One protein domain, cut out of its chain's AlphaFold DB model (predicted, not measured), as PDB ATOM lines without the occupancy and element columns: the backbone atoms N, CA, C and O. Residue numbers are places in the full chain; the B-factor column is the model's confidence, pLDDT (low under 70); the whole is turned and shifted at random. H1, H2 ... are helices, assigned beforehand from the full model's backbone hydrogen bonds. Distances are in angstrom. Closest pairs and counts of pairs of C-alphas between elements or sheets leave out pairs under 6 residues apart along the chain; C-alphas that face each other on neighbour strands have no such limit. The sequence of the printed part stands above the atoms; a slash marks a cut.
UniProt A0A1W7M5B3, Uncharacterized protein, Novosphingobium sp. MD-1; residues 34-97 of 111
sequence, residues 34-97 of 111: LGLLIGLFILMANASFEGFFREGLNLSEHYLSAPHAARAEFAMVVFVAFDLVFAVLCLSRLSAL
ATOM      1  N   LEU A  34     113.596 142.738 144.745       95.50
ATOM      2  CA  LEU A  34     112.974 141.416 144.754       95.50
ATOM      3  C   LEU A  34     111.753 141.364 143.827       95.50
ATOM      4  O   LEU A  34     111.632 140.452 143.014       95.50
ATOM      5  N   GLY A  35     110.875 142.368 143.902       94.38
ATOM      6  CA  GLY A  35     109.711 142.478 143.025       94.38
ATOM      7  C   GLY A  35     110.085 142.590 141.546       94.38
ATOM      8  O   GLY A  35     109.405 142.012 140.703       94.38
ATOM      9  N   LEU A  36     111.185 143.275 141.224       94.44
ATOM     10  CA  LEU A  36     111.678 143.416 139.853       94.44
ATOM     11  C   LEU A  36     112.204 142.080 139.312       94.44
ATOM     12  O   LEU A  36     111.857 141.705 138.197       94.44
ATOM     13  N   LEU A  37     112.959 141.321 140.116       92.38
ATOM     14  CA  LEU A  37     113.402 139.972 139.745       92.38
ATOM     15  C   LEU A  37     112.226 139.006 139.554       92.38
ATOM     16  O   LEU A  37     112.186 138.279 138.564       92.38
ATOM     17  N   ILE A  38     111.241 139.034 140.455       90.75
ATOM     18  CA  ILE A  38     110.014 138.234 140.315       90.75
ATOM     19  C   ILE A  38     109.245 138.653 139.055       90.75
ATOM     20  O   ILE A  38     108.779 137.800 138.306       90.75
ATOM     21  N   GLY A  39     109.142 139.956 138.783       91.19
ATOM     22  CA  GLY A  39     108.498 140.481 137.580       91.19
ATOM     23  C   GLY A  39     109.184 140.019 136.294       91.19
ATOM     24  O   GLY A  39     108.507 139.584 135.367       91.19
ATOM     25  N   LEU A  40     110.518 140.036 136.254       88.38
ATOM     26  CA  LEU A  40     111.296 139.490 135.136       88.38
ATOM     27  C   LEU A  40     111.023 137.997 134.939       88.38
ATOM     28  O   LEU A  40     110.842 137.550 133.808       88.38
ATOM     29  N   PHE A  41     110.931 137.242 136.030       87.25
ATOM     30  CA  PHE A  41     110.595 135.826 135.974       87.25
ATOM     31  C   PHE A  41     109.175 135.583 135.432       87.25
ATOM     32  O   PHE A  41     108.974 134.724 134.578       87.25
ATOM     33  N   ILE A  42     108.196 136.400 135.834       88.69
ATOM     34  CA  ILE A  42     106.831 136.363 135.281       88.69
ATOM     35  C   ILE A  42     106.827 136.691 133.781       88.69
ATOM     36  O   ILE A  42     106.109 136.052 133.012       88.69
ATOM     37  N   LEU A  43     107.629 137.663 133.341       89.06
ATOM     38  CA  LEU A  43     107.756 137.999 131.919       89.06
ATOM     39  C   LEU A  43     108.371 136.845 131.118       89.06
ATOM     40  O   LEU A  43     107.886 136.538 130.031       89.06
ATOM     41  N   MET A  44     109.382 136.167 131.668       86.25
ATOM     42  CA  MET A  44     109.976 134.966 131.068       86.25
ATOM     43  C   MET A  44     108.949 133.833 130.932       86.25
ATOM     44  O   MET A  44     108.925 133.122 129.933       86.25
ATOM     45  N   ALA A  45     108.030 133.744 131.891       85.00
ATOM     46  CA  ALA A  45     106.880 132.847 131.887       85.00
ATOM     47  C   ALA A  45     105.715 133.296 130.975       85.00
ATOM     48  O   ALA A  45     104.588 132.809 131.115       85.00
ATOM     49  N   ASN A  46     105.957 134.232 130.050       88.75
ATOM     50  CA  ASN A  46     104.956 134.791 129.136       88.75
ATOM     51  C   ASN A  46     103.737 135.397 129.865       88.75
ATOM     52  O   ASN A  46     102.607 135.315 129.382       88.75
ATOM     53  N   ALA A  47     103.952 135.946 131.066       86.81
ATOM     54  CA  ALA A  47     102.914 136.487 131.947       86.81
ATOM     55  C   ALA A  47     101.746 135.517 132.239       86.81
ATOM     56  O   ALA A  47     100.653 135.944 132.609       86.81
ATOM     57  N   SER A  48     101.975 134.207 132.092       90.56
ATOM     58  CA  SER A  48     100.992 133.162 132.366       90.56
ATOM     59  C   SER A  48     101.265 132.510 133.716       90.56
ATOM     60  O   SER A  48     102.405 132.160 134.025       90.56
ATOM     61  N   PHE A  49     100.207 132.274 134.499       85.69
ATOM     62  CA  PHE A  49     100.301 131.486 135.731       85.69
ATOM     63  C   PHE A  49     100.833 130.076 135.456       85.69
ATOM     64  O   PHE A  49     101.704 129.597 136.175       85.69
ATOM     65  N   GLU A  50     100.358 129.427 134.393       88.69
ATOM     66  CA  GLU A  50     100.805 128.082 134.025       88.69
ATOM     67  C   GLU A  50     102.280 128.076 133.606       88.69
ATOM     68  O   GLU A  50     103.049 127.228 134.057       88.69
ATOM     69  N   GLY A  51     102.701 129.071 132.816       86.38
ATOM     70  CA  GLY A  51     104.103 129.249 132.432       86.38
ATOM     71  C   GLY A  51     105.009 129.474 133.641       86.38
ATOM     72  O   GLY A  51     106.084 128.886 133.722       86.38
ATOM     73  N   PHE A  52     104.547 130.258 134.618       88.62
ATOM     74  CA  PHE A  52     105.306 130.582 135.826       88.62
ATOM     75  C   PHE A  52     105.553 129.341 136.677       88.62
ATOM     76  O   PHE A  52     106.685 129.093 137.091       88.62
ATOM     77  N   PHE A  53     104.515 128.535 136.916       89.56
ATOM     78  CA  PHE A  53     104.667 127.302 137.685       89.56
ATOM     79  C   PHE A  53     105.481 126.259 136.934       89.56
ATOM     80  O   PHE A  53     106.315 125.601 137.547       89.56
ATOM     81  N   ARG A  54     105.293 126.129 135.618       90.06
ATOM     82  CA  ARG A  54     106.080 125.203 134.803       90.06
ATOM     83  C   ARG A  54     107.569 125.540 134.851       90.06
ATOM     84  O   ARG A  54     108.384 124.653 135.084       90.06
ATOM     85  N   GLU A  55     107.912 126.810 134.676       87.25
ATOM     86  CA  GLU A  55     109.300 127.262 134.713       87.25
ATOM     87  C   GLU A  55     109.879 127.175 136.129       87.25
ATOM     88  O   GLU A  55     111.012 126.737 136.316       87.25
ATOM     89  N   GLY A  56     109.080 127.509 137.148       86.31
ATOM     90  CA  GLY A  56     109.473 127.382 138.551       86.31
ATOM     91  C   GLY A  56     109.749 125.934 138.957       86.31
ATOM     92  O   GLY A  56     110.743 125.664 139.632       86.31
ATOM     93  N   LEU A  57     108.915 124.996 138.504       88.50
ATOM     94  CA  LEU A  57     109.119 123.563 138.713       88.50
ATOM     95  C   LEU A  57     110.386 123.084 138.006       88.50
ATOM     96  O   LEU A  57     111.234 122.481 138.659       88.50
ATOM     97  N   ASN A  58     110.565 123.440 136.734       89.31
ATOM     98  CA  ASN A  58     111.750 123.092 135.950       89.31
ATOM     99  C   ASN A  58     113.050 123.575 136.623       89.31
ATOM    100  O   ASN A  58     113.992 122.804 136.810       89.31
ATOM    101  N   LEU A  59     113.078 124.832 137.076       87.31
ATOM    102  CA  LEU A  59     114.198 125.395 137.836       87.31
ATOM    103  C   LEU A  59     114.431 124.662 139.157       87.31
ATOM    104  O   LEU A  59     115.576 124.366 139.499       87.31
ATOM    105  N   SER A  60     113.365 124.358 139.899       88.44
ATOM    106  CA  SER A  60     113.484 123.674 141.188       88.44
ATOM    107  C   SER A  60     114.001 122.242 141.040       88.44
ATOM    108  O   SER A  60     114.879 121.833 141.795       88.44
ATOM    109  N   GLU A  61     113.532 121.500 140.037       90.81
ATOM    110  CA  GLU A  61     113.976 120.136 139.756       90.81
ATOM    111  C   GLU A  61     115.437 120.122 139.309       90.81
ATOM    112  O   GLU A  61     116.232 119.310 139.794       90.81
ATOM    113  N   HIS A  62     115.831 121.066 138.451       89.81
ATOM    114  CA  HIS A  62     117.220 121.199 138.025       89.81
ATOM    115  C   HIS A  62     118.135 121.570 139.199       89.81
ATOM    116  O   HIS A  62     119.189 120.967 139.390       89.81
ATOM    117  N   TYR A  63     117.708 122.497 140.058       89.69
ATOM    118  CA  TYR A  63     118.464 122.884 141.247       89.69
ATOM    119  C   TYR A  63     118.605 121.731 142.255       89.69
ATOM    120  O   TYR A  63     119.685 121.503 142.803       89.69
ATOM    121  N   LEU A  64     117.532 120.970 142.493       91.56
ATOM    122  CA  LEU A  64     117.522 119.840 143.429       91.56
ATOM    123  C   LEU A  64     118.279 118.614 142.911       91.56
ATOM    124  O   LEU A  64     118.784 117.836 143.723       91.56
ATOM    125  N   SER A  65     118.388 118.448 141.594       92.38
ATOM    126  CA  SER A  65     119.194 117.392 140.968       92.38
ATOM    127  C   SER A  65     120.660 117.792 140.766       92.38
ATOM    128  O   SER A  65     121.521 116.921 140.655       92.38
ATOM    129  N   ALA A  66     120.978 119.091 140.789       91.50
ATOM    130  CA  ALA A  66     122.334 119.585 140.587       91.50
ATOM    131  C   ALA A  66     123.294 119.207 141.740       91.50
ATOM    132  O   ALA A  66     122.875 119.144 142.904       91.50
ATOM    133  N   PRO A  67     124.601 119.024 141.468       93.94
ATOM    134  CA  PRO A  67     125.630 118.890 142.499       93.94
ATOM    135  C   PRO A  67     125.724 120.125 143.406       93.94
ATOM    136  O   PRO A  67     125.429 121.243 142.984       93.94
ATOM    137  N   HIS A  68     126.224 119.956 144.635       89.19
ATOM    138  CA  HIS A  68     126.371 121.055 145.604       89.19
ATOM    139  C   HIS A  68     127.141 122.272 145.061       89.19
ATOM    140  O   HIS A  68     126.757 123.402 145.351       89.19
ATOM    141  N   ALA A  69     128.186 122.056 144.254       91.94
ATOM    142  CA  ALA A  69     128.961 123.141 143.649       91.94
ATOM    143  C   ALA A  69     128.118 124.000 142.685       91.94
ATOM    144  O   ALA A  69     128.123 125.222 142.791       91.94
ATOM    145  N   ALA A  70     127.324 123.366 141.818       89.81
ATOM    146  CA  ALA A  70     126.452 124.059 140.869       89.81
ATOM    147  C   ALA A  70     125.306 124.811 141.570       89.81
ATOM    148  O   ALA A  70     124.913 125.894 141.146       89.81
ATOM    149  N   ARG A  71     124.802 124.281 142.694       92.31
ATOM    150  CA  ARG A  71     123.817 124.994 143.530       92.31
ATOM    151  C   ARG A  71     124.395 126.271 144.133       92.31
ATOM    152  O   ARG A  71     123.715 127.293 144.156       92.31
ATOM    153  N   ALA A  72     125.635 126.214 144.620       91.94
ATOM    154  CA  ALA A  72     126.317 127.376 145.180       91.94
ATOM    155  C   ALA A  72     126.572 128.450 144.114       91.94
ATOM    156  O   ALA A  72     126.352 129.630 144.375       91.94
ATOM    157  N   GLU A  73     126.967 128.042 142.907       92.44
ATOM    158  CA  GLU A  73     127.131 128.946 141.767       92.44
ATOM    159  C   GLU A  73     125.805 129.608 141.375       92.44
ATOM    160  O   GLU A  73     125.738 130.830 141.264       92.44
ATOM    161  N   PHE A  74     124.721 128.832 141.268       90.44
ATOM    162  CA  PHE A  74     123.390 129.380 141.006       90.44
ATOM    163  C   PHE A  74     122.971 130.401 142.072       90.44
ATOM    164  O   PHE A  74     122.543 131.505 141.737       90.44
ATOM    165  N   ALA A  75     123.143 130.073 143.357       91.69
ATOM    166  CA  ALA A  75     122.843 130.995 144.446       91.69
ATOM    167  C   ALA A  75     123.676 132.282 144.339       91.69
ATOM    168  O   ALA A  75     123.133 133.375 144.485       91.69
ATOM    169  N   MET A  76     124.970 132.165 144.028       94.69
ATOM    170  CA  MET A  76     125.852 133.313 143.823       94.69
ATOM    171  C   MET A  76     125.362 134.200 142.678       94.69
ATOM    172  O   MET A  76     125.283 135.413 142.850       94.69
ATOM    173  N   VAL A  77     124.986 133.618 141.538       93.62
ATOM    174  CA  VAL A  77     124.451 134.367 140.391       93.62
ATOM    175  C   VAL A  77     123.163 135.102 140.767       93.62
ATOM    176  O   VAL A  77     123.024 136.284 140.452       93.62
ATOM    177  N   VAL A  78     122.247 134.445 141.484       92.12
ATOM    178  CA  VAL A  78     120.997 135.066 141.953       92.12
ATOM    179  C   VAL A  78     121.279 136.220 142.919       92.12
ATOM    180  O   VAL A  78     120.685 137.289 142.773       92.12
ATOM    181  N   PHE A  79     122.207 136.048 143.867       95.44
ATOM    182  CA  PHE A  79     122.599 137.115 144.790       95.44
ATOM    183  C   PHE A  79     123.268 138.283 144.070       95.44
ATOM    184  O   PHE A  79     122.889 139.422 144.307       95.44
ATOM    185  N   VAL A  80     124.185 138.025 143.135       96.06
ATOM    186  CA  VAL A  80     124.824 139.080 142.337       96.06
ATOM    187  C   VAL A  80     123.785 139.847 141.518       96.06
ATOM    188  O   VAL A  80     123.815 141.076 141.488       96.06
ATOM    189  N   ALA A  81     122.836 139.153 140.884       94.00
ATOM    190  CA  ALA A  81     121.758 139.802 140.142       94.00
ATOM    191  C   ALA A  81     120.885 140.677 141.058       94.00
ATOM    192  O   ALA A  81     120.580 141.820 140.713       94.00
ATOM    193  N   PHE A  82     120.527 140.170 142.240       95.94
ATOM    194  CA  PHE A  82     119.794 140.932 143.249       95.94
ATOM    195  C   PHE A  82     120.573 142.163 143.718       95.94
ATOM    196  O   PHE A  82     120.028 143.266 143.693       95.94
ATOM    197  N   ASP A  83     121.844 142.000 144.081       95.94
ATOM    198  CA  ASP A  83     122.705 143.068 144.585       95.94
ATOM    199  C   ASP A  83     122.916 144.166 143.541       95.94
ATOM    200  O   ASP A  83     122.902 145.348 143.884       95.94
ATOM    201  N   LEU A  84     123.040 143.811 142.257       96.50
ATOM    202  CA  LEU A  84     123.133 144.783 141.167       96.50
ATOM    203  C   LEU A  84     121.859 145.627 141.050       96.50
ATOM    204  O   LEU A  84     121.932 146.857 141.020       96.50
ATOM    205  N   VAL A  85     120.684 144.990 141.025       95.81
ATOM    206  CA  VAL A  85     119.398 145.707 140.958       95.81
ATOM    207  C   VAL A  85     119.201 146.565 142.208       95.81
ATOM    208  O   VAL A  85     118.836 147.740 142.114       95.81
ATOM    209  N   PHE A  86     119.489 146.005 143.382       96.75
ATOM    210  CA  PHE A  86     119.413 146.699 144.659       96.75
ATOM    211  C   PHE A  86     120.336 147.920 144.709       96.75
ATOM    212  O   PHE A  86     119.900 149.000 145.116       96.75
ATOM    213  N   ALA A  87     121.582 147.792 144.245       95.50
ATOM    214  CA  ALA A  87     122.543 148.887 144.183       95.50
ATOM    215  C   ALA A  87     122.064 150.002 143.248       95.50
ATOM    216  O   ALA A  87     122.102 151.172 143.629       95.50
ATOM    217  N   VAL A  88     121.545 149.668 142.063       95.75
ATOM    218  CA  VAL A  88     120.987 150.659 141.123       95.75
ATOM    219  C   VAL A  88     119.801 151.410 141.742       95.75
ATOM    220  O   VAL A  88     119.722 152.640 141.650       95.75
ATOM    221  N   LEU A  89     118.893 150.709 142.427       94.44
ATOM    222  CA  LEU A  89     117.763 151.334 143.125       94.44
ATOM    223  C   LEU A  89     118.220 152.223 144.288       94.44
ATOM    224  O   LEU A  89     117.751 153.352 144.429       94.44
ATOM    225  N   CYS A  90     119.190 151.763 145.074       94.00
ATOM    226  CA  CYS A  90     119.802 152.561 146.129       94.00
ATOM    227  C   CYS A  90     120.452 153.833 145.569       94.00
ATOM    228  O   CYS A  90     120.191 154.927 146.060       94.00
ATOM    229  N   LEU A  91     121.258 153.726 144.512       93.88
ATOM    230  CA  LEU A  91     121.932 154.875 143.907       93.88
ATOM    231  C   LEU A  91     120.935 155.873 143.308       93.88
ATOM    232  O   LEU A  91     121.051 157.073 143.551       93.88
ATOM    233  N   SER A  92     119.920 155.390 142.586       92.44
ATOM    234  CA  SER A  92     118.892 156.254 141.985       92.44
ATOM    235  C   SER A  92     118.031 156.975 143.027       92.44
ATOM    236  O   SER A  92     117.643 158.123 142.815       92.44
ATOM    237  N   ARG A  93     117.778 156.354 144.187       90.00
ATOM    238  CA  ARG A  93     116.995 156.946 145.290       90.00
ATOM    239  C   ARG A  93     117.844 157.597 146.379       90.00
ATOM    240  O   ARG A  93     117.311 158.019 147.409       90.00
ATOM    241  N   LEU A  94     119.152 157.708 146.164       89.50
ATOM    242  CA  LEU A  94     120.069 158.335 147.109       89.50
ATOM    243  C   LEU A  94     119.787 159.835 147.267       89.50
ATOM    244  O   LEU A  94     119.960 160.387 148.352       89.50
ATOM    245  N   SER A  95     119.318 160.499 146.206       86.56
ATOM    246  CA  SER A  95     118.921 161.913 146.237       86.56
ATOM    247  C   SER A  95     117.793 162.168 147.238       86.56
ATOM    248  O   SER A  95     117.899 163.079 148.053       86.56
ATOM    249  N   ALA A  96     116.756 161.328 147.249       80.69
ATOM    250  CA  ALA A  96     115.632 161.445 148.177       80.69
ATOM    251  C   ALA A  96     116.079 161.324 149.644       80.69
ATOM    252  O   ALA A  96     115.664 162.116 150.489       80.69
ATOM    253  N   LEU A  97     116.992 160.389 149.932       81.88
ATOM    254  CA  LEU A  97     117.581 160.235 151.262       81.88
ATOM    255  C   LEU A  97     118.402 161.472 151.666       81.88
ATOM    256  O   LEU A  97     118.297 161.948 152.794       81.88
TER     257      LEU A  97
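This is residues 34 to 97 of the 111 residues of an uncharacterized protein of Novosphingobium sp. MD-1 (UniProt A0A1W7M5B3). Three helices, H1, H2 and H3, make the sides of a flat, open triangle, with corners at the H1-H2 and H2-H3 links and the first residue of H1 coming near H3 partway along its length. The far end of H3 and the short H4, residues 87 to 97, stick out beyond it. The printed part has 64 residues, with four named helices in the order H1, H2, H3, H4 and no named strand; its class is all helix. It is loose, with a radius of gyration of the C-alphas of 14.8 A, and spans 44 by 32 by 12 A.

Start at H1, residues 34 to 44, and look from Ile 42 to Phe 52 in H2, residues 49 to 65: their C-alphas, the closest of the two helices, are 6.0 A apart. The helices only just touch, with 3 pairs of C-alphas within 8 A, H2 with residue 52 alone, and are about perpendicular at 75 degrees. Next find H3, residues 68 to 92, close but not clearly touching H2; the closest C-alphas, of Tyr 63 and Arg 71, are 6.2 A apart, at a steep tilt of 49 degrees, opposite ways. H1 is also close but not clearly touching H3: the closest C-alphas, of Leu 34 and Phe 82, are 7.0 A apart, at a steep tilt of 66 degrees, opposite ways. H4, residues 94 to 97, is apart from H1 and H2, and meets H3 only through their link. In H1, H2 and H3 every O i to N i+4 pair is within hydrogen-bond range; H4 is too short for one.

Find C-alpha 34 at (112.974, 141.416, 144.754); from there H1 runs 15.4 A to Met 44. H2 covers 24.1 A from Phe 49 to Ser 65. H3 starts at C-alpha 68, (126.371, 121.055, 145.604), and runs 36.2 A to Ser 92. H4 ends at C-alpha 97, (117.581, 160.235, 151.262).

The C-alphas of Ser 65 and Ser 95, 44.8 A apart, are the two farthest apart. The printed part has no cut, its three links are tight, and no printed residue is under 70 in pLDDT.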